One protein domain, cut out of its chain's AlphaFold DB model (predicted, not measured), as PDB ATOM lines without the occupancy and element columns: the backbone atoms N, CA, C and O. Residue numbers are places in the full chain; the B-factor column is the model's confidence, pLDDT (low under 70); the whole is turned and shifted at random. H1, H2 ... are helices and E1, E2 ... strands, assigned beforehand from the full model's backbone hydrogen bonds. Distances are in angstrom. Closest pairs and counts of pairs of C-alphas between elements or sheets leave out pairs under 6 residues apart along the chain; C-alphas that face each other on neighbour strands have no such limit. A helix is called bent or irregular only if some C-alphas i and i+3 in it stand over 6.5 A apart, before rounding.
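AT A GLANCE: This is residues 12 to 181 of the 721 residues of an uncharacterized protein of Lunatimonas lonarensis (UniProt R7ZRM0). Two long helices, H1 and H3, run side by side the same way along an elongated body; the short H6 packs on the later part of H3, and the other end of the body, toward which H1 and H3 run, holds H4 and the small hairpin of E1 and E2. H5 begins beside H4, with Lys 155 near Trp 140, and runs from there at a steep tilt to H4 back toward the middle, where it packs on the short H2, while the unnamed residues 12 to 41 lead from nearer the middle out to the end where H1 begins. The printed part has 170 residues with six named helices and two named strands, in the order H1, H2, H3, E1, E2, H4, H5, H6; the class is mostly helix, and the one sheet, E1 - E2, is antiparallel. The whole is compact, with a radius of gyration of the C-alphas of 17.6 A, and spans 56 by 34 by 26 A.

IN THESE COORDINATES: Residues 12 to 41 hold no named element. H1, residues 42 to 67, is the longest helix; it begins at C-alpha 42 at (-95.214, 30.968, 72.806) and measures 38.0 A from first to last C-alpha. H2 is residues 73 to 77. H3, residues 88 to 106, measures 25.1 A, with a kink of 28 degrees near residue 95; it is only just irregular, with C-alphas 97 and 100 6.7 A apart. E1 is residues 110 to 113, beginning at C-alpha 110 at (-133.019, 35.037, 68.332), and E2 is residues 118 to 120. H4, residues 133 to 147, measures 20.5 A. H5, residues 155 to 164, measures 15.0 A and is irregular, with C-alphas 156 and 159 7.6 A apart. H6, residues 168 to 174, is irregular too, with C-alphas 169 and 172 7.5 A apart; its C-alpha 174 is at (-122.164, 45.321, 70.859).

HOW THE PARTS SIT: H1 touches H3 with residues 51 to 59 alone, and H3 touches H1 with residues 97 to 105 alone. Their closest C-alphas, of Ile 52 and Ile 98, are 6.4 A apart, and they run the same way at a shallow tilt of 18 degrees. H3 also touches H6, the same way at a steep tilt of 57 degrees; the closest C-alphas, of Arg 103 and Trp 174, are 5.2 A apart. H2 is close to H3 but not clearly touching it, with the C-alphas of Ala 77 and Leu 106 closest at 7.3 A. H2 touches H5, where the closest C-alphas, of Ser 74 and Trp 161, are 5.0 A apart. H5 touches H4, opposite ways at a steep tilt of 65 degrees, with the C-alphas of Trp 140 and Lys 155 closest at 7.1 A. The helix packing is mostly crossed, helices standing at more than a shallow tilt, but only just: 1 of 3 pairs is at a shallow tilt. E1 and E2 form a hairpin; N 119 and O 112 are 2.9 A apart and N 111 and O 119 3.1 A, both within hydrogen-bond range. The closest C-alphas of H2 and E1, of Leu 73 and Ile 111, are 5.8 A apart. H1 and H4 are apart, and so are H4 and H6. Every O i to N i+4 pair is within hydrogen-bond range in H1 and H4, against 12 of 15 in H3, 4 of 6 in H5, 0 of 1 in H2 and 0 of 3 in H6; of the O i to N i+3 pairs, 2 of 2 in H2 and 3 of 4 in H6 are within range.

THE WHOLE: The two C-alphas farthest apart, of Ala 40 and Asn 145, are 56.1 A apart. The printed part has no cut. The link from E2 to H4, of 12 residues, is long. The mean pLDDT of the printed part is 88.0; the model's confidence is under 70 at residues 12 to 14, 28 to 33 and 37 to 40.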
ATOM      1  N   GLU A  12    -113.412  34.053  88.995       55.97
ATOM      2  CA  GLU A  12    -114.654  34.727  89.392       55.97
ATOM      3  C   GLU A  12    -114.818  36.113  88.743       55.97
ATOM      4  O   GLU A  12    -115.929  36.627  88.605       55.97
ATOM      5  N   HIS A  13    -113.706  36.694  88.295       63.78
ATOM      6  CA  HIS A  13    -113.645  37.951  87.561       63.78
ATOM      7  C   HIS A  13    -113.529  37.752  86.049       63.78
ATOM      8  O   HIS A  13    -113.347  38.721  85.313       63.78
ATOM      9  N   PHE A  14    -113.626  36.510  85.570       68.06
ATOM     10  CA  PHE A  14    -113.550  36.162  84.162       68.06
ATOM     11  C   PHE A  14    -114.955  36.035  83.573       68.06
ATOM     12  O   PHE A  14    -115.607  34.997  83.655       68.06
ATOM     13  N   TYR A  15    -115.446  37.127  82.987       73.12
ATOM     14  CA  TYR A  15    -116.829  37.251  82.526       73.12
ATOM     15  C   TYR A  15    -117.050  36.591  81.160       73.12
ATOM     16  O   TYR A  15    -117.260  37.263  80.149       73.12
ATOM     17  N   PHE A  16    -117.003  35.260  81.156       75.50
ATOM     18  CA  PHE A  16    -117.351  34.401  80.032       75.50
ATOM     19  C   PHE A  16    -118.560  33.535  80.419       75.50
ATOM     20  O   PHE A  16    -118.616  33.066  81.555       75.50
ATOM     21  N   PRO A  17    -119.526  33.276  79.519       73.94
ATOM     22  CA  PRO A  17    -120.765  32.596  79.888       73.94
ATOM     23  C   PRO A  17    -120.579  31.090  80.128       73.94
ATOM     24  O   PRO A  17    -121.524  30.395  80.494       73.94
ATOM     25  N   PHE A  18    -119.366  30.575  79.911       79.69
ATOM     26  CA  PHE A  18    -119.013  29.172  80.072       79.69
ATOM     27  C   PHE A  18    -117.730  29.032  80.887       79.69
ATOM     28  O   PHE A  18    -116.879  29.918  80.903       79.69
ATOM     29  N   ILE A  19    -117.558  27.883  81.531       76.44
ATOM     30  CA  ILE A  19    -116.307  27.546  82.210       76.44
ATOM     31  C   ILE A  19    -115.360  26.923  81.183       76.44
ATOM     32  O   ILE A  19    -115.714  25.949  80.517       76.44
ATOM     33  N   LEU A  20    -114.151  27.470  81.066       74.19
ATOM     34  CA  LEU A  20    -113.087  26.898  80.244       74.19
ATOM     35  C   LEU A  20    -112.154  26.069  81.118       74.19
ATOM     36  O   LEU A  20    -111.570  26.578  82.069       74.19
ATOM     37  N   ASN A  21    -112.008  24.790  80.781       74.31
ATOM     38  CA  ASN A  21    -111.092  23.874  81.449       74.31
ATOM     39  C   ASN A  21    -110.249  23.138  80.398       74.31
ATOM     40  O   ASN A  21    -110.776  22.708  79.370       74.31
ATOM     41  N   GLY A  22    -108.945  22.998  80.636       73.88
ATOM     42  CA  GLY A  22    -108.035  22.333  79.710       73.88
ATOM     43  C   GLY A  22    -106.621  22.166  80.264       73.88
ATOM     44  O   GLY A  22    -106.143  22.988  81.038       73.88
ATOM     45  N   LEU A  23    -105.933  21.108  79.823       77.44
ATOM     46  CA  LEU A  23    -104.560  20.781  80.247       77.44
ATOM     47  C   LEU A  23    -103.486  21.690  79.622       77.44
ATOM     48  O   LEU A  23    -102.344  21.677  80.066       77.44
ATOM     49  N   ASN A  24    -103.853  22.456  78.593       81.19
ATOM     50  CA  ASN A  24    -102.922  23.232  77.770       81.19
ATOM     51  C   ASN A  24    -102.871  24.724  78.145       81.19
ATOM     52  O   ASN A  24    -102.273  25.505  77.411       81.19
ATOM     53  N   PHE A  25    -103.513  25.132  79.245       80.62
ATOM     54  CA  PHE A  25    -103.416  26.507  79.732       80.62
ATOM     55  C   PHE A  25    -102.071  26.751  80.420       80.62
ATOM     56  O   PHE A  25    -101.645  25.971  81.273       80.62
ATOM     57  N   PHE A  26    -101.440  27.877  80.098       81.44
ATOM     58  CA  PHE A  26    -100.255  28.372  80.795       81.44
ATOM     59  C   PHE A  26    -100.661  29.456  81.809       81.44
ATOM     60  O   PHE A  26    -101.106  30.528  81.393       81.44
ATOM     61  N   PRO A  27    -100.552  29.219  83.125       75.75
ATOM     62  CA  PRO A  27    -100.943  30.212  84.122       75.75
ATOM     63  C   PRO A  27     -99.855  31.289  84.332       75.75
ATOM     64  O   PRO A  27     -98.692  31.055  84.000       75.75
ATOM     65  N   THR A  28    -100.219  32.459  84.874       68.62
ATOM     66  CA  THR A  28     -99.290  33.563  85.221       68.62
ATOM     67  C   THR A  28     -98.342  33.169  86.356       68.62
ATOM     68  O   THR A  28     -97.132  33.356  86.256       68.62
ATOM     69  N   GLU A  29     -98.886  32.546  87.401       66.06
ATOM     70  CA  GLU A  29     -98.162  31.893  88.494       66.06
ATOM     71  C   GLU A  29     -98.771  30.517  88.785       66.06
ATOM     72  O   GLU A  29     -99.783  30.141  88.199       66.06
ATOM     73  N   LYS A  30     -98.201  29.737  89.714       54.91
ATOM     74  CA  LYS A  30     -98.604  28.336  89.949       54.91
ATOM     75  C   LYS A  30    -100.091  28.101  90.255       54.91
ATOM     76  O   LYS A  30    -100.431  26.921  90.302       54.91
ATOM     77  N   ARG A  31    -100.932  29.128  90.486       57.53
ATOM     78  CA  ARG A  31    -102.389  29.043  90.761       57.53
ATOM     79  C   ARG A  31    -103.200  30.335  90.507       57.53
ATOM     80  O   ARG A  31    -104.318  30.413  91.004       57.53
ATOM     81  N   ASP A  32    -102.646  31.332  89.821       63.59
ATOM     82  CA  ASP A  32    -103.242  32.679  89.751       63.59
ATOM     83  C   ASP A  32    -104.140  32.835  88.507       63.59
ATOM     84  O   ASP A  32    -105.188  32.204  88.432       63.59
ATOM     85  N   SER A  33    -103.716  33.569  87.476       66.88
ATOM     86  CA  SER A  33    -104.519  33.852  86.278       66.88
ATOM     87  C   SER A  33    -103.992  33.146  85.018       66.88
ATOM     88  O   SER A  33    -103.027  32.384  85.063       66.88
ATOM     89  N   VAL A  34    -104.628  33.374  83.864       73.81
ATOM     90  CA  VAL A  34    -104.149  32.896  82.555       73.81
ATOM     91  C   VAL A  34    -103.149  33.899  81.978       73.81
ATOM     92  O   VAL A  34    -103.449  35.088  81.874       73.81
ATOM     93  N   LEU A  35    -101.965  33.426  81.568       74.62
ATOM     94  CA  LEU A  35    -100.919  34.283  81.008       74.62
ATOM     95  C   LEU A  35    -101.336  34.819  79.628       74.62
ATOM     96  O   LEU A  35    -101.361  34.076  78.644       74.62
ATOM     97  N   LEU A  36    -101.670  36.109  79.558       75.88
ATOM     98  CA  LEU A  36    -102.071  36.807  78.325       75.88
ATOM     99  C   LEU A  36    -101.160  38.001  77.969       75.88
ATOM    100  O   LEU A  36    -101.358  38.631  76.921       75.88
ATOM    101  N   THR A  37    -100.184  38.280  78.833       69.50
ATOM    102  CA  THR A  37     -99.213  39.384  78.814       69.50
ATOM    103  C   THR A  37     -97.862  38.867  78.291       69.50
ATOM    104  O   THR A  37     -97.552  37.705  78.526       69.50
ATOM    105  N   ASP A  38     -97.076  39.691  77.578       67.81
ATOM    106  CA  ASP A  38     -95.853  39.321  76.811       67.81
ATOM    107  C   ASP A  38     -96.101  38.598  75.462       67.81
ATOM    108  O   ASP A  38     -96.049  37.374  75.329       67.81
ATOM    109  N   THR A  39     -96.356  39.383  74.407       61.56
ATOM    110  CA  THR A  39     -96.733  38.892  73.064       61.56
ATOM    111  C   THR A  39     -95.663  38.064  72.343       61.56
ATOM    112  O   THR A  39     -95.986  37.420  71.344       61.56
ATOM    113  N   ALA A  40     -94.419  38.046  72.834       62.41
ATOM    114  CA  ALA A  40     -93.327  37.265  72.254       62.41
ATOM    115  C   ALA A  40     -93.265  35.818  72.784       62.41
ATOM    116  O   ALA A  40     -92.592  34.971  72.192       62.41
ATOM    117  N   SER A  41     -93.963  35.511  73.883       77.81
ATOM    118  CA  SER A  41     -93.954  34.182  74.494       77.81
ATOM    119  C   SER A  41     -94.900  33.213  73.780       77.81
ATOM    120  O   SER A  41     -96.097  33.469  73.633       77.81
ATOM    121  N   ASN A  42     -94.394  32.032  73.402       81.44
ATOM    122  CA  ASN A  42     -95.214  30.968  72.806       81.44
ATOM    123  C   ASN A  42     -96.384  30.554  73.721       81.44
ATOM    124  O   ASN A  42     -97.467  30.236  73.239       81.44
ATOM    125  N   SER A  43     -96.197  30.613  75.042       82.81
ATOM    126  CA  SER A  43     -97.237  30.296  76.029       82.81
ATOM    127  C   SER A  43     -98.444  31.237  75.937       82.81
ATOM    128  O   SER A  43     -99.587  30.803  76.078       82.81
ATOM    129  N   VAL A  44     -98.199  32.520  75.653       83.25
ATOM    130  CA  VAL A  44     -99.243  33.546  75.493       83.25
ATOM    131  C   VAL A  44    -100.020  33.320  74.207       83.25
ATOM    132  O   VAL A  44    -101.247  33.388  74.219       83.25
ATOM    133  N   LEU A  45     -99.326  33.006  73.110       84.25
ATOM    134  CA  LEU A  45     -99.966  32.684  71.833       84.25
ATOM    135  C   LEU A  45    -100.885  31.462  71.967       84.25
ATOM    136  O   LEU A  45    -102.042  31.535  71.561       84.25
ATOM    137  N   VAL A  46    -100.428  30.398  72.640       87.06
ATOM    138  CA  VAL A  46    -101.255  29.207  72.899       87.06
ATOM    139  C   VAL A  46    -102.503  29.552  73.719       87.06
ATOM    140  O   VAL A  46    -103.605  29.157  73.345       87.06
ATOM    141  N   ASN A  47    -102.374  30.319  74.807       85.69
ATOM    142  CA  ASN A  47    -103.536  30.736  75.601       85.69
ATOM    143  C   ASN A  47    -104.525  31.586  74.789       85.69
ATOM    144  O   ASN A  47    -105.738  31.381  74.876       85.69
ATOM    145  N   ARG A  48    -104.020  32.529  73.983       87.19
ATOM    146  CA  ARG A  48    -104.833  33.377  73.101       87.19
ATOM    147  C   ARG A  48    -105.598  32.545  72.065       87.19
ATOM    148  O   ARG A  48    -106.797  32.762  71.892       87.19
ATOM    149  N   ASP A  49    -104.949  31.552  71.461       88.19
ATOM    150  CA  ASP A  49    -105.577  30.609  70.529       88.19
ATOM    151  C   ASP A  49    -106.666  29.764  71.205       88.19
ATOM    152  O   ASP A  49    -107.734  29.555  70.624       88.19
ATOM    153  N   ILE A  50    -106.446  29.327  72.451       87.12
ATOM    154  CA  ILE A  50    -107.461  28.603  73.232       87.12
ATOM    155  C   ILE A  50    -108.709  29.471  73.431       87.12
ATOM    156  O   ILE A  50    -109.821  28.985  73.223       87.12
ATOM    157  N   PHE A  51    -108.556  30.750  73.783       85.75
ATOM    158  CA  PHE A  51    -109.693  31.664  73.940       85.75
ATOM    159  C   PHE A  51    -110.445  31.909  72.629       85.75
ATOM    160  O   PHE A  51    -111.676  31.870  72.613       85.75
ATOM    161  N   ILE A  52    -109.732  32.103  71.517       87.75
ATOM    162  CA  ILE A  52    -110.359  32.249  70.195       87.75
ATOM    163  C   ILE A  52    -111.130  30.971  69.830       87.75
ATOM    164  O   ILE A  52    -112.277  31.028  69.380       87.75
ATOM    165  N   HIS A  53    -110.545  29.797  70.082       88.38
ATOM    166  CA  HIS A  53    -111.220  28.522  69.857       88.38
ATOM    167  C   HIS A  53    -112.456  28.354  70.750       88.38
ATOM    168  O   HIS A  53    -113.499  27.888  70.286       88.38
ATOM    169  N   ALA A  54    -112.364  28.767  72.014       86.69
ATOM    170  CA  ALA A  54    -113.469  28.744  72.961       86.69
ATOM    171  C   ALA A  54    -114.655  29.598  72.492       86.69
ATOM    172  O   ALA A  54    -115.790  29.137  72.584       86.69
ATOM    173  N   ILE A  55    -114.411  30.784  71.919       88.44
ATOM    174  CA  ILE A  55    -115.466  31.606  71.303       88.44
ATOM    175  C   ILE A  55    -116.169  30.856  70.173       88.44
ATOM    176  O   ILE A  55    -117.397  30.787  70.157       88.44
ATOM    177  N   ASN A  56    -115.417  30.221  69.275       89.56
ATOM    178  CA  ASN A  56    -116.013  29.452  68.180       89.56
ATOM    179  C   ASN A  56    -116.870  28.281  68.702       89.56
ATOM    180  O   ASN A  56    -117.923  27.976  68.145       89.56
ATOM    181  N   LYS A  57    -116.457  27.628  69.797       90.75
ATOM    182  CA  LYS A  57    -117.246  26.563  70.440       90.75
ATOM    183  C   LYS A  57    -118.474  27.094  71.176       90.75
ATOM    184  O   LYS A  57    -119.534  26.481  71.080       90.75
ATOM    185  N   ALA A  58    -118.356  28.234  71.846       90.62
ATOM    186  CA  ALA A  58    -119.474  28.925  72.474       90.62
ATOM    187  C   ALA A  58    -120.575  29.251  71.461       90.62
ATOM    188  O   ALA A  58    -121.738  28.961  71.718       90.62
ATOM    189  N   GLN A  59    -120.219  29.761  70.279       92.44
ATOM    190  CA  GLN A  59    -121.178  30.043  69.205       92.44
ATOM    191  C   GLN A  59    -121.974  28.795  68.790       92.44
ATOM    192  O   GLN A  59    -123.200  28.844  68.705       92.44
ATOM    193  N   LEU A  60    -121.303  27.649  68.614       93.19
ATOM    194  CA  LEU A  60    -121.974  26.377  68.312       93.19
ATOM    195  C   LEU A  60    -122.923  25.939  69.434       93.19
ATOM    196  O   LEU A  60    -124.006  25.418  69.168       93.19
ATOM    197  N   PHE A  61    -122.531  26.153  70.690       92.94
ATOM    198  CA  PHE A  61    -123.377  25.809  71.826       92.94
ATOM    199  C   PHE A  61    -124.600  26.729  71.939       92.94
ATOM    200  O   PHE A  61    -125.690  26.252  72.240       92.94
ATOM    201  N   VAL A  62    -124.466  28.018  71.612       93.69
ATOM    202  CA  VAL A  62    -125.608  28.942  71.505       93.69
ATOM    203  C   VAL A  62    -126.610  28.465  70.446       93.69
ATOM    204  O   VAL A  62    -127.811  28.443  70.716       93.69
ATOM    205  N   GLU A  63    -126.146  28.005  69.279       93.94
ATOM    206  CA  GLU A  63    -127.031  27.420  68.257       93.94
ATOM    207  C   GLU A  63    -127.733  26.145  68.739       93.94
ATOM    208  O   GLU A  63    -128.927  25.940  68.491       93.94
ATOM    209  N   TRP A  64    -127.021  25.305  69.491       95.31
ATOM    210  CA  TRP A  64    -127.616  24.131  70.117       95.31
ATOM    211  C   TRP A  64    -128.700  24.520  71.138       95.31
ATOM    212  O   TRP A  64    -129.798  23.961  71.101       95.31
ATOM    213  N   LEU A  65    -128.450  25.518  71.994       94.56
ATOM    214  CA  LEU A  65    -129.430  26.028  72.964       94.56
ATOM    215  C   LEU A  65    -130.690  26.571  72.276       94.56
ATOM    216  O   LEU A  65    -131.806  26.299  72.726       94.56
ATOM    217  N   LYS A  66    -130.529  27.295  71.161       92.50
ATOM    218  CA  LYS A  66    -131.648  27.782  70.339       92.50
ATOM    219  C   LYS A  66    -132.473  26.627  69.776       92.50
ATOM    220  O   LYS A  66    -133.687  26.607  69.970       92.50
ATOM    221  N   THR A  67    -131.813  25.648  69.153       93.31
ATOM    222  CA  THR A  67    -132.457  24.465  68.550       93.31
ATOM    223  C   THR A  67    -133.234  23.643  69.583       93.31
ATOM    224  O   THR A  67    -134.283  23.088  69.276       93.31
ATOM    225  N   ASN A  68    -132.763  23.621  70.833       94.81
ATOM    226  CA  ASN A  68    -133.417  22.926  71.945       94.81
ATOM    227  C   ASN A  68    -134.379  23.821  72.748       94.81
ATOM    228  O   ASN A  68    -134.822  23.445  73.831       94.81
ATOM    229  N   ASN A  69    -134.712  25.011  72.237       90.56
ATOM    230  CA  ASN A  69    -135.636  25.966  72.847       90.56
ATOM    231  C   ASN A  69    -135.320  26.310  74.322       90.56
ATOM    232  O   ASN A  69    -136.230  26.581  75.110       90.56
ATOM    233  N   ALA A  70    -134.036  26.357  74.685       92.62
ATOM    234  CA  ALA A  70    -133.589  26.695  76.035       92.62
ATOM    235  C   ALA A  70    -134.113  28.068  76.488       92.62
ATOM    236  O   ALA A  70    -134.330  28.958  75.663       92.62
ATOM    237  N   LYS A  71    -134.350  28.226  77.792       90.38
ATOM    238  CA  LYS A  71    -134.972  29.420  78.374       90.38
ATOM    239  C   LYS A  71    -133.961  30.309  79.097       90.38
ATOM    240  O   LYS A  71    -132.884  29.842  79.450       90.38
ATOM    241  N   ASN A  72    -134.333  31.566  79.326       87.50
ATOM    242  CA  ASN A  72    -133.544  32.586  80.016       87.50
ATOM    243  C   ASN A  72    -132.116  32.705  79.455       87.50
ATOM    244  O   ASN A  72    -131.114  32.596  80.163       87.50
ATOM    245  N   LEU A  73    -132.025  32.909  78.140       93.75
ATOM    246  CA  LEU A  73    -130.752  32.974  77.422       93.75
ATOM    247  C   LEU A  73    -129.963  34.272  77.666       93.75
ATOM    248  O   LEU A  73    -128.938  34.473  77.031       93.75
ATOM    249  N   SER A  74    -130.375  35.137  78.595       93.12
ATOM    250  CA  SER A  74    -129.600  36.320  79.000       93.12
ATOM    251  C   SER A  74    -128.213  35.955  79.541       93.12
ATOM    252  O   SER A  74    -127.262  36.699  79.326       93.12
ATOM    253  N   LEU A  75    -128.073  34.799  80.200       88.69
ATOM    254  CA  LEU A  75    -126.815  34.353  80.810       88.69
ATOM    255  C   LEU A  75    -125.694  34.189  79.780       88.69
ATOM    256  O   LEU A  75    -124.541  34.497  80.069       88.69
ATOM    257  N   ILE A  76    -126.020  33.782  78.547       92.12
ATOM    258  CA  ILE A  76    -125.009  33.612  77.493       92.12
ATOM    259  C   ILE A  76    -124.452  34.951  76.996       92.12
ATOM    260  O   ILE A  76    -123.460  34.952  76.272       92.12
ATOM    261  N   ALA A  77    -125.080  36.077  77.358       92.31
ATOM    262  CA  ALA A  77    -124.613  37.415  77.016       92.31
ATOM    263  C   ALA A  77    -123.479  37.910  77.928       92.31
ATOM    264  O   ALA A  77    -122.841  38.910  77.586       92.31
ATOM    265  N   GLN A  78    -123.190  37.207  79.035       89.19
ATOM    266  CA  GLN A  78    -122.117  37.552  79.966       89.19
ATOM    267  C   GLN A  78    -120.762  37.547  79.250       89.19
ATOM    268  O   GLN A  78    -120.189  36.505  78.950       89.19
ATOM    269  N   SER A  79    -120.279  38.743  78.927       89.94
ATOM    270  CA  SER A  79    -119.143  38.935  78.020       89.94
ATOM    271  C   SER A  79    -118.335  40.180  78.378       89.94
ATOM    272  O   SER A  79    -117.856  40.890  77.493       89.94
ATOM    273  N   ARG A  80    -118.272  40.545  79.663       88.44
ATOM    274  CA  ARG A  80    -117.513  41.725  80.106       88.44
ATOM    275  C   ARG A  80    -116.012  41.503  79.950       88.44
ATOM    276  O   ARG A  80    -115.554  40.364  79.876       88.44
ATOM    277  N   ILE A  81    -115.244  42.583  79.910       86.44
ATOM    278  CA  ILE A  81    -113.790  42.461  79.997       86.44
ATOM    279  C   ILE A  81    -113.456  42.007  81.426       86.44
ATOM    280  O   ILE A  81    -113.932  42.630  82.380       86.44
ATOM    281  N   PRO A  82    -112.691  40.915  81.612       82.88
ATOM    282  CA  PRO A  82    -112.306  40.463  82.941       82.88
ATOM    283  C   PRO A  82    -111.583  41.561  83.725       82.88
ATOM    284  O   PRO A  82    -110.603  42.120  83.235       82.88
ATOM    285  N   THR A  83    -112.020  41.850  84.955       79.38
ATOM    286  CA  THR A  83    -111.422  42.922  85.781       79.38
ATOM    287  C   THR A  83    -110.000  42.597  86.232       79.38
ATOM    288  O   THR A  83    -109.268  43.493  86.634       79.38
ATOM    289  N   ALA A  84    -109.600  41.326  86.143       75.31
ATOM    290  CA  ALA A  84    -108.230  40.887  86.380       75.31
ATOM    291  C   ALA A  84    -107.244  41.363  85.291       75.31
ATOM    292  O   ALA A  84    -106.035  41.323  85.507       75.31
ATOM    293  N   LEU A  85    -107.726  41.806  84.121       78.69
ATOM    294  CA  LEU A  85    -106.871  42.351  83.066       78.69
ATOM    295  C   LEU A  85    -106.573  43.824  83.346       78.69
ATOM    296  O   LEU A  85    -107.473  44.660  83.324       78.69
ATOM    297  N   THR A  86    -105.302  44.141  83.575       79.44
ATOM    298  CA  THR A  86    -104.835  45.503  83.890       79.44
ATOM    299  C   THR A  86    -104.017  46.128  82.760       79.44
ATOM    300  O   THR A  86    -103.999  47.349  82.607       79.44
ATOM    301  N   GLU A  87    -103.362  45.311  81.934       84.25
ATOM    302  CA  GLU A  87    -102.532  45.779  80.825       84.25
ATOM    303  C   GLU A  87    -103.377  46.202  79.618       84.25
ATOM    304  O   GLU A  87    -104.140  45.408  79.060       84.25
ATOM    305  N   ILE A  88    -103.195  47.446  79.160       86.25
ATOM    306  CA  ILE A  88    -103.990  48.041  78.074       86.25
ATOM    307  C   ILE A  88    -103.917  47.240  76.766       86.25
ATOM    308  O   ILE A  88    -104.921  47.093  76.071       86.25
ATOM    309  N   GLU A  89    -102.753  46.677  76.438       85.75
ATOM    310  CA  GLU A  89    -102.568  45.861  75.236       85.75
ATOM    311  C   GLU A  89    -103.364  44.556  75.303       85.75
ATOM    312  O   GLU A  89    -103.974  44.144  74.314       85.75
ATOM    313  N   VAL A  90    -103.411  43.925  76.477       84.69
ATOM    314  CA  VAL A  90    -104.165  42.687  76.699       84.69
ATOM    315  C   VAL A  90    -105.662  42.957  76.734       84.69
ATOM    316  O   VAL A  90    -106.424  42.209  76.122       84.69
ATOM    317  N   ILE A  91    -106.084  44.056  77.364       87.25
ATOM    318  CA  ILE A  91    -107.471  44.532  77.332       87.25
ATOM    319  C   ILE A  91    -107.914  44.754  75.881       87.25
ATOM    320  O   ILE A  91    -108.960  44.250  75.472       87.25
ATOM    321  N   ASN A  92    -107.104  45.448  75.077       90.25
ATOM    322  CA  ASN A  92    -107.393  45.688  73.664       90.25
ATOM    323  C   ASN A  92    -107.432  44.387  72.855       90.25
ATOM    324  O   ASN A  92    -108.334  44.205  72.033       90.25
ATOM    325  N   TRP A  93    -106.499  43.460  73.094       89.69
ATOM    326  CA  TRP A  93    -106.520  42.149  72.448       89.69
ATOM    327  C   TRP A  93    -107.802  41.378  72.791       89.69
ATOM    328  O   TRP A  93    -108.485  40.911  71.879       89.69
ATOM    329  N   PHE A  94    -108.165  41.292  74.073       88.88
ATOM    330  CA  PHE A  94    -109.362  40.584  74.524       88.88
ATOM    331  C   PHE A  94    -110.630  41.219  73.947       88.88
ATOM    332  O   PHE A  94    -111.488  40.531  73.391       88.88
ATOM    333  N   LYS A  95    -110.721  42.551  74.002       91.06
ATOM    334  CA  LYS A  95    -111.821  43.320  73.419       91.06
ATOM    335  C   LYS A  95    -112.002  43.002  71.932       91.06
ATOM    336  O   LYS A  95    -113.108  42.666  71.516       91.06
ATOM    337  N   ASN A  96    -110.922  43.047  71.153       92.94
ATOM    338  CA  ASN A  96    -110.975  42.910  69.695       92.94
ATOM    339  C   ASN A  96    -111.140  41.466  69.203       92.94
ATOM    340  O   ASN A  96    -111.751  41.256  68.160       92.94
ATOM    341  N   ASN A  97    -110.608  40.477  69.926       90.19
ATOM    342  CA  ASN A  97    -110.579  39.084  69.465       90.19
ATOM    343  C   ASN A  97    -111.617  38.192  70.152       90.19
ATOM    344  O   ASN A  97    -111.998  37.170  69.587       90.19
ATOM    345  N   ILE A  98    -112.081  38.567  71.347       89.75
ATOM    346  CA  ILE A  98    -112.981  37.745  72.165       89.75
ATOM    347  C   ILE A  98    -114.333  38.437  72.338       89.75
ATOM    348  O   ILE A  98    -115.348  37.936  71.855       89.75
ATOM    349  N   GLN A  99    -114.356  39.611  72.977       91.50
ATOM    350  CA  GLN A  99    -115.605  40.291  73.328       91.50
ATOM    351  C   GLN A  99    -116.393  40.746  72.091       91.50
ATOM    352  O   GLN A  99    -117.546  40.346  71.930       91.50
ATOM    353  N   ILE A 100    -115.796  41.579  71.229       94.19
ATOM    354  CA  ILE A 100    -116.476  42.147  70.052       94.19
ATOM    355  C   ILE A 100    -117.001  41.036  69.125       94.19
ATOM    356  O   ILE A 100    -118.194  41.055  68.818       94.19
ATOM    357  N   PRO A 101    -116.194  40.033  68.711       93.62
ATOM    358  CA  PRO A 101    -116.679  38.967  67.833       93.62
ATOM    359  C   PRO A 101    -117.846  38.178  68.428       93.62
ATOM    360  O   PRO A 101    -118.803  37.855  67.723       93.62
ATOM    361  N   TYR A 102    -117.805  37.900  69.733       93.56
ATOM    362  CA  TYR A 102    -118.877  37.173  70.402       93.56
ATOM    363  C   TYR A 102    -120.157  38.008  70.532       93.56
ATOM    364  O   TYR A 102    -121.237  37.525  70.193       93.56
ATOM    365  N   ARG A 103    -120.055  39.283  70.933       95.00
ATOM    366  CA  ARG A 103    -121.207  40.200  71.015       95.00
ATOM    367  C   ARG A 103    -121.847  40.439  69.644       95.00
ATOM    368  O   ARG A 103    -123.068  40.362  69.526       95.00
ATOM    369  N   HIS A 104    -121.046  40.638  68.597       95.31
ATOM    370  CA  HIS A 104    -121.529  40.761  67.215       95.31
ATOM    371  C   HIS A 104    -122.192  39.479  66.695       95.31
ATOM    372  O   HIS A 104    -123.126  39.553  65.902       95.31
ATOM    373  N   PHE A 105    -121.747  38.300  67.134       95.31
ATOM    374  CA  PHE A 105    -122.461  37.058  66.849       95.31
ATOM    375  C   PHE A 105    -123.817  37.023  67.569       95.31
ATOM    376  O   PHE A 105    -124.840  36.789  66.925       95.31
ATOM    377  N   LEU A 106    -123.832  37.282  68.884       95.19
ATOM    378  CA  LEU A 106    -125.029  37.193  69.726       95.19
ATOM    379  C   LEU A 106    -126.121  38.185  69.333       95.19
ATOM    380  O   LEU A 106    -127.302  37.856  69.416       95.19
ATOM    381  N   ILE A 107    -125.749  39.386  68.891       95.62
ATOM    382  CA  ILE A 107    -126.723  40.436  68.577       95.62
ATOM    383  C   ILE A 107    -127.659  40.067  67.420       95.62
ATOM    384  O   ILE A 107    -128.774  40.584  67.324       95.62
ATOM    385  N   GLU A 108    -127.212  39.144  66.567       94.69
ATOM    386  CA  GLU A 108    -127.969  38.597  65.447       94.69
ATOM    387  C   GLU A 108    -128.786  37.352  65.804       94.69
ATOM    388  O   GLU A 108    -129.559  36.889  64.961       94.69
ATOM    389  N   GLN A 109    -128.660  36.825  67.024       94.31
ATOM    390  CA  GLN A 109    -129.335  35.600  67.442       94.31
ATOM    391  C   GLN A 109    -130.695  35.869  68.073       94.31
ATOM    392  O   GLN A 109    -130.847  36.770  68.889       94.31
ATOM    393  N   GLU A 110    -131.678  35.034  67.737       95.06
ATOM    394  CA  GLU A 110    -133.019  35.037  68.332       95.06
ATOM    395  C   GLU A 110    -132.998  34.412  69.733       95.06
ATOM    396  O   GLU A 110    -133.311  33.236  69.925       95.06
ATOM    397  N   ILE A 111    -132.562  35.198  70.717       95.31
ATOM    398  CA  ILE A 111    -132.325  34.739  72.096       95.31
ATOM    399  C   ILE A 111    -133.070  35.552  73.154       95.31
ATOM    400  O   ILE A 111    -133.173  35.104  74.295       95.31
ATOM    401  N   VAL A 112    -133.634  36.710  72.803       96.19
ATOM    402  CA  VAL A 112    -134.436  37.508  73.736       96.19
ATOM    403  C   VAL A 112    -135.866  36.999  73.728       96.19
ATOM    404  O   VAL A 112    -136.583  37.165  72.749       96.19
ATOM    405  N   GLU A 113    -136.282  36.374  74.824       95.25
ATOM    406  CA  GLU A 113    -137.660  35.916  74.988       95.25
ATOM    407  C   GLU A 113    -138.626  37.079  75.189       95.25
ATOM    408  O   GLU A 113    -138.434  37.907  76.085       95.25
ATOM    409  N   THR A 114    -139.699  37.066  74.407       94.12
ATOM    410  CA  THR A 114    -140.875  37.925  74.547       94.12
ATOM    411  C   THR A 114    -142.074  37.073  74.992       94.12
ATOM    412  O   THR A 114    -141.913  35.924  75.432       94.12
ATOM    413  N   ALA A 115    -143.292  37.615  74.947       90.00
ATOM    414  CA  ALA A 115    -144.488  36.841  75.278       90.00
ATOM    415  C   ALA A 115    -144.767  35.703  74.280       90.00
ATOM    416  O   ALA A 115    -145.227  34.641  74.700       90.00
ATOM    417  N   SER A 116    -144.469  35.900  72.993       85.81
ATOM    418  CA  SER A 116    -144.817  34.965  71.913       85.81
ATOM    419  C   SER A 116    -143.626  34.174  71.380       85.81
ATOM    420  O   SER A 116    -143.739  32.966  71.176       85.81
ATOM    421  N   GLU A 117    -142.484  34.826  71.175       91.38
ATOM    422  CA  GLU A 117    -141.337  34.231  70.488       91.38
ATOM    423  C   GLU A 117    -139.998  34.728  71.044       91.38
ATOM    424  O   GLU A 117    -139.935  35.515  71.991       91.38
ATOM    425  N   LYS A 118    -138.900  34.219  70.481       94.69
ATOM    426  CA  LYS A 118    -137.564  34.759  70.730       94.69
ATOM    427  C   LYS A 118    -137.178  35.653  69.569       94.69
ATOM    428  O   LYS A 118    -137.306  35.255  68.421       94.69
ATOM    429  N   ILE A 119    -136.657  36.830  69.880       95.94
ATOM    430  CA  ILE A 119    -136.223  37.809  68.886       95.94
ATOM    431  C   ILE A 119    -134.751  38.162  69.075       95.94
ATOM    432  O   ILE A 119    -134.120  37.842  70.088       95.94
ATOM    433  N   LYS A 120    -134.185  38.815  68.059       96.19
ATOM    434  CA  LYS A 120    -132.800  39.294  68.082       96.19
ATOM    435  C   LYS A 120    -132.601  40.378  69.134       96.19
ATOM    436  O   LYS A 120    -133.473  41.231  69.271       96.19
ATOM    437  N   ILE A 121    -131.429  40.425  69.782       94.81
ATOM    438  CA  ILE A 121    -131.109  41.481  70.767       94.81
ATOM    439  C   ILE A 121    -131.315  42.874  70.161       94.81
ATOM    440  O   ILE A 121    -132.004  43.695  70.752       94.81
ATOM    441  N   LYS A 122    -130.810  43.127  68.945       94.19
ATOM    442  CA  LYS A 122    -130.984  44.430  68.264       94.19
ATOM    443  C   LYS A 122    -132.436  44.810  67.947       94.19
ATOM    444  O   LYS A 122    -132.702  45.972  67.657       94.19
ATOM    445  N   ASN A 123    -133.339  43.832  67.909       95.00
ATOM    446  CA  ASN A 123    -134.757  44.041  67.612       95.00
ATOM    447  C   ASN A 123    -135.600  44.097  68.894       95.00
ATOM    448  O   ASN A 123    -136.765  44.487  68.833       95.00
ATOM    449  N   ALA A 124    -135.031  43.676  70.025       95.62
ATOM    450  CA  ALA A 124    -135.705  43.640  71.304       95.62
ATOM    451  C   ALA A 124    -135.683  45.005  71.985       95.62
ATOM    452  O   ALA A 124    -134.697  45.739  71.952       95.62
ATOM    453  N   VAL A 125    -136.773  45.306  72.676       96.50
ATOM    454  CA  VAL A 125    -136.834  46.393  73.644       96.50
ATOM    455  C   VAL A 125    -136.399  45.810  74.982       96.50
ATOM    456  O   VAL A 125    -137.128  45.032  75.600       96.50
ATOM    457  N   ILE A 126    -135.190  46.161  75.413       96.69
ATOM    458  CA  ILE A 126    -134.662  45.817  76.736       96.69
ATOM    459  C   ILE A 126    -134.574  47.123  77.529       96.69
ATOM    460  O   ILE A 126    -133.637  47.899  77.317       96.69
ATOM    461  N   PRO A 127    -135.558  47.415  78.397       97.00
ATOM    462  CA  PRO A 127    -135.568  48.635  79.192       97.00
ATOM    463  C   PRO A 127    -134.304  48.748  80.042       97.00
ATOM    464  O   PRO A 127    -133.888  47.769  80.666       97.00
ATOM    465  N   LYS A 128    -133.712  49.940  80.112       95.25
ATOM    466  CA  LYS A 128    -132.663  50.258  81.085       95.25
ATOM    467  C   LYS A 128    -132.858  51.669  81.610       95.25
ATOM    468  O   LYS A 128    -132.798  52.636  80.856       95.25
ATOM    469  N   PHE A 129    -133.046  51.763  82.918       95.38
ATOM    470  CA  PHE A 129    -133.063  53.008  83.662       95.38
ATOM    471  C   PHE A 129    -131.948  52.984  84.724       95.38
ATOM    472  O   PHE A 129    -131.809  51.964  85.416       95.38
ATOM    473  N   PRO A 130    -131.129  54.047  84.860       90.81
ATOM    474  CA  PRO A 130    -130.094  54.141  85.888       90.81
ATOM    475  C   PRO A 130    -130.726  54.411  87.264       90.81
ATOM    476  O   PRO A 130    -130.683  55.520  87.785       90.81
ATOM    477  N   GLY A 131    -131.346  53.382  87.837       90.50
ATOM    478  CA  GLY A 131    -132.107  53.463  89.078       90.50
ATOM    479  C   GLY A 131    -132.316  52.099  89.734       90.50
ATOM    480  O   GLY A 131    -131.607  51.135  89.438       90.50
ATOM    481  N   THR A 132    -133.292  52.008  90.633       93.44
ATOM    482  CA  THR A 132    -133.634  50.778  91.350       93.44
ATOM    483  C   THR A 132    -134.293  49.746  90.434       93.44
ATOM    484  O   THR A 132    -134.696  50.026  89.296       93.44
ATOM    485  N   LYS A 133    -134.421  48.517  90.940       93.06
ATOM    486  CA  LYS A 133    -135.146  47.452  90.247       93.06
ATOM    487  C   LYS A 133    -136.612  47.833  90.039       93.06
ATOM    488  O   LYS A 133    -137.141  47.632  88.954       93.06
ATOM    489  N   GLU A 134    -137.233  48.446  91.038       94.75
ATOM    490  CA  GLU A 134    -138.625  48.892  90.996       94.75
ATOM    491  C   GLU A 134    -138.836  49.951  89.905       94.75
ATOM    492  O   GLU A 134    -139.801  49.865  89.149       94.75
ATOM    493  N   GLN A 135    -137.912  50.908  89.766       96.62
ATOM    494  CA  GLN A 135    -137.957  51.904  88.686       96.62
ATOM    495  C   GLN A 135    -137.802  51.244  87.306       96.62
ATOM    496  O   GLN A 135    -138.509  51.593  86.362       96.62
ATOM    497  N   ASN A 136    -136.927  50.244  87.178       96.31
ATOM    498  CA  ASN A 136    -136.787  49.477  85.939       96.31
ATOM    499  C   ASN A 136    -138.040  48.646  85.613       96.31
ATOM    500  O   ASN A 136    -138.445  48.595  84.452       96.31
ATOM    501  N   ASP A 137    -138.690  48.054  86.617       96.44
ATOM    502  CA  ASP A 137    -139.953  47.331  86.456       96.44
ATOM    503  C   ASP A 137    -141.091  48.269  86.026       96.44
ATOM    504  O   ASP A 137    -141.890  47.908  85.166       96.44
ATOM    505  N   GLN A 138    -141.160  49.484  86.578       97.00
ATOM    506  CA  GLN A 138    -142.117  50.510  86.145       97.00
ATOM    507  C   GLN A 138    -141.861  50.946  84.699       97.00
ATOM    508  O   GLN A 138    -142.795  51.048  83.902       97.00
ATOM    509  N   PHE A 139    -140.596  51.169  84.341       98.06
ATOM    510  CA  PHE A 139    -140.229  51.545  82.982       98.06
ATOM    511  C   PHE A 139    -140.543  50.431  81.975       98.06
ATOM    512  O   PHE A 139    -141.010  50.701  80.867       98.06
ATOM    513  N   TRP A 140    -140.380  49.170  82.384       97.62
ATOM    514  CA  TRP A 140    -140.807  48.015  81.605       97.62
ATOM    515  C   TRP A 140    -142.309  48.042  81.309       97.62
ATOM    516  O   TRP A 140    -142.689  47.868  80.155       97.62
ATOM    517  N   GLU A 141    -143.163  48.327  82.299       95.81
ATOM    518  CA  GLU A 141    -144.619  48.410  82.085       95.81
ATOM    519  C   GLU A 141    -144.992  49.519  81.090       95.81
ATOM    520  O   GLU A 141    -145.818  49.317  80.195       95.81
ATOM    521  N   ILE A 142    -144.344  50.684  81.197       97.00
ATOM    522  CA  ILE A 142    -144.544  51.811  80.275       97.00
ATOM    523  C   ILE A 142    -144.225  51.398  78.833       97.00
ATOM    524  O   ILE A 142    -145.020  51.661  77.922       97.00
ATOM    525  N   LEU A 143    -143.080  50.742  78.624       96.94
ATOM    526  CA  LEU A 143    -142.631  50.308  77.302       96.94
ATOM    527  C   LEU A 143    -143.435  49.119  76.769       96.94
ATOM    528  O   LEU A 143    -143.692  49.060  75.568       96.94
ATOM    529  N   ASN A 144    -143.883  48.210  77.637       95.69
ATOM    530  CA  ASN A 144    -144.758  47.102  77.265       95.69
ATOM    531  C   ASN A 144    -146.101  47.615  76.732       95.69
ATOM    532  O   ASN A 144    -146.560  47.163  75.686       95.69
ATOM    533  N   ASN A 145    -146.697  48.619  77.386       94.94
ATOM    534  CA  ASN A 145    -147.937  49.243  76.915       94.94
ATOM    535  C   ASN A 145    -147.777  49.891  75.529       94.94
ATOM    536  O   ASN A 145    -148.699  49.843  74.712       94.94
ATOM    537  N   TYR A 146    -146.604  50.464  75.255       95.56
ATOM    538  CA  TYR A 146    -146.305  51.127  73.990       95.56
ATOM    539  C   TYR A 146    -145.991  50.136  72.859       95.56
ATOM    540  O   TYR A 146    -146.693  50.103  71.852       95.56
ATOM    541  N   PHE A 147    -144.966  49.298  73.034       94.19
ATOM    542  CA  PHE A 147    -144.455  48.391  71.999       94.19
ATOM    543  C   PHE A 147    -145.193  47.054  71.907       94.19
ATOM    544  O   PHE A 147    -145.091  46.372  70.885       94.19
ATOM    545  N   GLY A 148    -145.928  46.679  72.953       92.25
ATOM    546  CA  GLY A 148    -146.587  45.388  73.074       92.25
ATOM    547  C   GLY A 148    -145.651  44.269  73.534       92.25
ATOM    548  O   GLY A 148    -144.423  44.320  73.399       92.25
ATOM    549  N   ALA A 149    -146.267  43.197  74.023       91.56
ATOM    550  CA  ALA A 149    -145.577  42.080  74.665       91.56
ATOM    551  C   ALA A 149    -144.680  41.249  73.721       91.56
ATOM    552  O   ALA A 149    -143.909  40.409  74.181       91.56
ATOM    553  N   ASN A 150    -144.764  41.477  72.403       92.44
ATOM    554  CA  ASN A 150    -144.004  40.747  71.379       92.44
ATOM    555  C   ASN A 150    -142.656  41.393  71.030       92.44
ATOM    556  O   ASN A 150    -141.864  40.778  70.324       92.44
ATOM    557  N   LYS A 151    -142.387  42.620  71.493       93.44
ATOM    558  CA  LYS A 151    -141.113  43.318  71.235       93.44
ATOM    559  C   LYS A 151    -140.260  43.516  72.479       93.44
ATOM    560  O   LYS A 151    -139.053  43.698  72.354       93.44
ATOM    561  N   ILE A 152    -140.866  43.503  73.659       95.44
ATOM    562  CA  ILE A 152    -140.166  43.705  74.926       95.44
ATOM    563  C   ILE A 152    -139.678  42.374  75.505       95.44
ATOM    564  O   ILE A 152    -140.342  41.345  75.358       95.44
ATOM    565  N   CYS A 153    -138.514  42.376  76.160       95.62
ATOM    566  CA  CYS A 153    -138.047  41.191  76.881       95.62
ATOM    567  C   CYS A 153    -139.037  40.813  77.992       95.62
ATOM    568  O   CYS A 153    -139.688  41.683  78.565       95.62
ATOM    569  N   ARG A 154    -139.138  39.535  78.362       94.69
ATOM    570  CA  ARG A 154    -139.959  39.130  79.516       94.69
ATOM    571  C   ARG A 154    -139.523  39.846  80.794       94.69
ATOM    572  O   ARG A 154    -138.330  39.907  81.089       94.69
ATOM    573  N   LYS A 155    -140.496  40.325  81.574       95.12
ATOM    574  CA  LYS A 155    -140.253  41.046  82.833       95.12
ATOM    575  C   LYS A 155    -139.411  40.230  83.818       95.12
ATOM    576  O   LYS A 155    -138.451  40.744  84.378       95.12
ATOM    577  N   GLU A 156    -139.694  38.932  83.943       94.44
ATOM    578  CA  GLU A 156    -138.940  37.994  84.794       94.44
ATOM    579  C   GLU A 156    -137.447  37.873  84.428       94.44
ATOM    580  O   GLU A 156    -136.632  37.519  85.277       94.44
ATOM    581  N   HIS A 157    -137.072  38.218  83.191       93.81
ATOM    582  CA  HIS A 157    -135.693  38.182  82.702       93.81
ATOM    583  C   HIS A 157    -135.038  39.572  82.628       93.81
ATOM    584  O   HIS A 157    -133.865  39.658  82.263       93.81
ATOM    585  N   LEU A 158    -135.750  40.657  82.969       95.19
ATOM    586  CA  LEU A 158    -135.269  42.034  82.802       95.19
ATOM    587  C   LEU A 158    -133.941  42.274  83.525       95.19
ATOM    588  O   LEU A 158    -132.960  42.645  82.886       95.19
ATOM    589  N   SER A 159    -133.888  42.011  84.836       93.62
ATOM    590  CA  SER A 159    -132.662  42.198  85.625       93.62
ATOM    591  C   SER A 159    -131.506  41.366  85.064       93.62
ATOM    592  O   SER A 159    -130.400  41.863  84.899       93.62
ATOM    593  N   SER A 160    -131.787  40.127  84.653       92.94
ATOM    594  CA  SER A 160    -130.767  39.248  84.087       92.94
ATOM    595  C   SER A 160    -130.203  39.773  82.762       92.94
ATOM    596  O   SER A 160    -128.994  39.710  82.544       92.94
ATOM    597  N   TRP A 161    -131.036  40.328  81.878       94.81
ATOM    598  CA  TRP A 161    -130.557  40.990  80.660       94.81
ATOM    599  C   TRP A 161    -129.721  42.230  80.976       94.81
ATOM    600  O   TRP A 161    -128.656  42.422  80.392       94.81
ATOM    601  N   GLN A 162    -130.177  43.049  81.922       93.12
ATOM    602  CA  GLN A 162    -129.483  44.266  82.334       93.12
ATOM    603  C   GLN A 162    -128.096  44.004  82.928       93.12
ATOM    604  O   GLN A 162    -127.197  44.818  82.712       93.12
ATOM    605  N   ASP A 163    -127.924  42.899  83.650       90.00
ATOM    606  CA  ASP A 163    -126.650  42.529  84.267       90.00
ATOM    607  C   ASP A 163    -125.675  41.944  83.236       90.00
ATOM    608  O   ASP A 163    -124.507  42.349  83.160       90.00
ATOM    609  N   ASN A 164    -126.165  41.019  82.403       91.81
ATOM    610  CA  ASN A 164    -125.325  40.232  81.502       91.81
ATOM    611  C   ASN A 164    -124.899  40.980  80.235       91.81
ATOM    612  O   ASN A 164    -123.815  40.710  79.721       91.81
ATOM    613  N   LEU A 165    -125.686  41.950  79.748       92.00
ATOM    614  CA  LEU A 165    -125.316  42.753  78.571       92.00
ATOM    615  C   LEU A 165    -124.103  43.667  78.810       92.00
ATOM    616  O   LEU A 165    -123.501  44.142  77.849       92.00
ATOM    617  N   GLY A 166    -123.689  43.877  80.061       86.25
ATOM    618  CA  GLY A 166    -122.458  44.595  80.387       86.25
ATOM    619  C   GLY A 166    -122.680  45.925  81.105       86.25
ATOM    620  O   GLY A 166    -123.801  46.302  81.435       86.25
ATOM    621  N   ILE A 167    -121.574  46.609  81.405       86.75
ATOM    622  CA  ILE A 167    -121.574  47.980  81.936       86.75
ATOM    623  C   ILE A 167    -121.557  49.000  80.803       86.75
ATOM    624  O   ILE A 167    -121.095  48.703  79.704       86.75
ATOM    625  N   GLU A 168    -121.988  50.219  81.117       85.12
ATOM    626  CA  GLU A 168    -122.090  51.346  80.188       85.12
ATOM    627  C   GLU A 168    -120.805  51.603  79.385       85.12
ATOM    628  O   GLU A 168    -120.875  51.738  78.166       85.12
ATOM    629  N   SER A 169    -119.629  51.538  80.023       87.88
ATOM    630  CA  SER A 169    -118.327  51.752  79.366       87.88
ATOM    631  C   SER A 169    -117.970  50.715  78.294       87.88
ATOM    632  O   SER A 169    -117.043  50.930  77.513       87.88
ATOM    633  N   GLU A 170    -118.686  49.592  78.235       90.50
ATOM    634  CA  GLU A 170    -118.463  48.537  77.251       90.50
ATOM    635  C   GLU A 170    -119.621  48.372  76.263       90.50
ATOM    636  O   GLU A 170    -119.493  47.580  75.331       90.50
ATOM    637  N   ILE A 171    -120.755  49.059  76.432       91.56
ATOM    638  CA  ILE A 171    -121.956  48.799  75.616       91.56
ATOM    639  C   ILE A 171    -121.704  49.016  74.122       91.56
ATOM    640  O   ILE A 171    -122.245  48.283  73.296       91.56
ATOM    641  N   GLU A 172    -120.817  49.942  73.760       92.12
ATOM    642  CA  GLU A 172    -120.451  50.206  72.366       92.12
ATOM    643  C   GLU A 172    -119.891  48.975  71.634       92.12
ATOM    644  O   GLU A 172    -120.021  48.869  70.414       92.12
ATOM    645  N   THR A 173    -119.320  47.996  72.350       93.75
ATOM    646  CA  THR A 173    -118.736  46.792  71.731       93.75
ATOM    647  C   THR A 173    -119.775  45.791  71.229       93.75
ATOM    648  O   THR A 173    -119.423  44.830  70.549       93.75
ATOM    649  N   TRP A 174    -121.060  46.028  71.506       95.00
ATOM    650  CA  TRP A 174    -122.164  45.321  70.859       95.00
ATOM    651  C   TRP A 174    -122.391  45.755  69.405       95.00
ATOM    652  O   TRP A 174    -123.074  45.050  68.666       95.00
ATOM    653  N   GLY A 175    -121.864  46.909  68.977       92.19
ATOM    654  CA  GLY A 175    -121.965  47.412  67.598       92.19
ATOM    655  C   GLY A 175    -123.366  47.868  67.164       92.19
ATOM    656  O   GLY A 175    -123.518  48.545  66.145       92.19
ATOM    657  N   LYS A 176    -124.404  47.534  67.936       93.00
ATOM    658  CA  LYS A 176    -125.751  48.103  67.857       93.00
ATOM    659  C   LYS A 176    -126.254  48.397  69.260       93.00
ATOM    660  O   LYS A 176    -125.737  47.901  70.256       93.00
ATOM    661  N   LYS A 177    -127.309  49.196  69.308       91.31
ATOM    662  CA  LYS A 177    -128.023  49.511  70.533       91.31
ATOM    663  C   LYS A 177    -128.705  48.266  71.102       91.31
ATOM    664  O   LYS A 177    -129.423  47.583  70.378       91.31
ATOM    665  N   VAL A 178    -128.477  48.010  72.387       94.44
ATOM    666  CA  VAL A 178    -129.034  46.852  73.110       94.44
ATOM    667  C   VAL A 178    -130.034  47.247  74.193       94.44
ATOM    668  O   VAL A 178    -130.922  46.463  74.507       94.44
ATOM    669  N   PHE A 179    -129.916  48.458  74.740       95.62
ATOM    670  CA  PHE A 179    -130.841  48.992  75.733       95.62
ATOM    671  C   PHE A 179    -131.738  50.067  75.134       95.62
ATOM    672  O   PHE A 179    -131.315  50.832  74.267       95.62
ATOM    673  N   TYR A 180    -132.964  50.131  75.640       97.06
ATOM    674  CA  TYR A 180    -133.909  51.206  75.382       97.06
ATOM    675  C   TYR A 180    -133.998  52.073  76.642       97.06
ATOM    676  O   TYR A 180    -134.378  51.564  77.698       97.06
ATOM    677  N   THR A 181    -133.598  53.342  76.553       96.31
ATOM    678  CA  THR A 181    -133.517  54.281  77.687       96.31
ATOM    679  C   THR A 181    -134.699  55.251  77.715       96.31
ATOM    680  O   THR A 181    -135.544  55.266  76.816       96.31
TER     681      THR A 181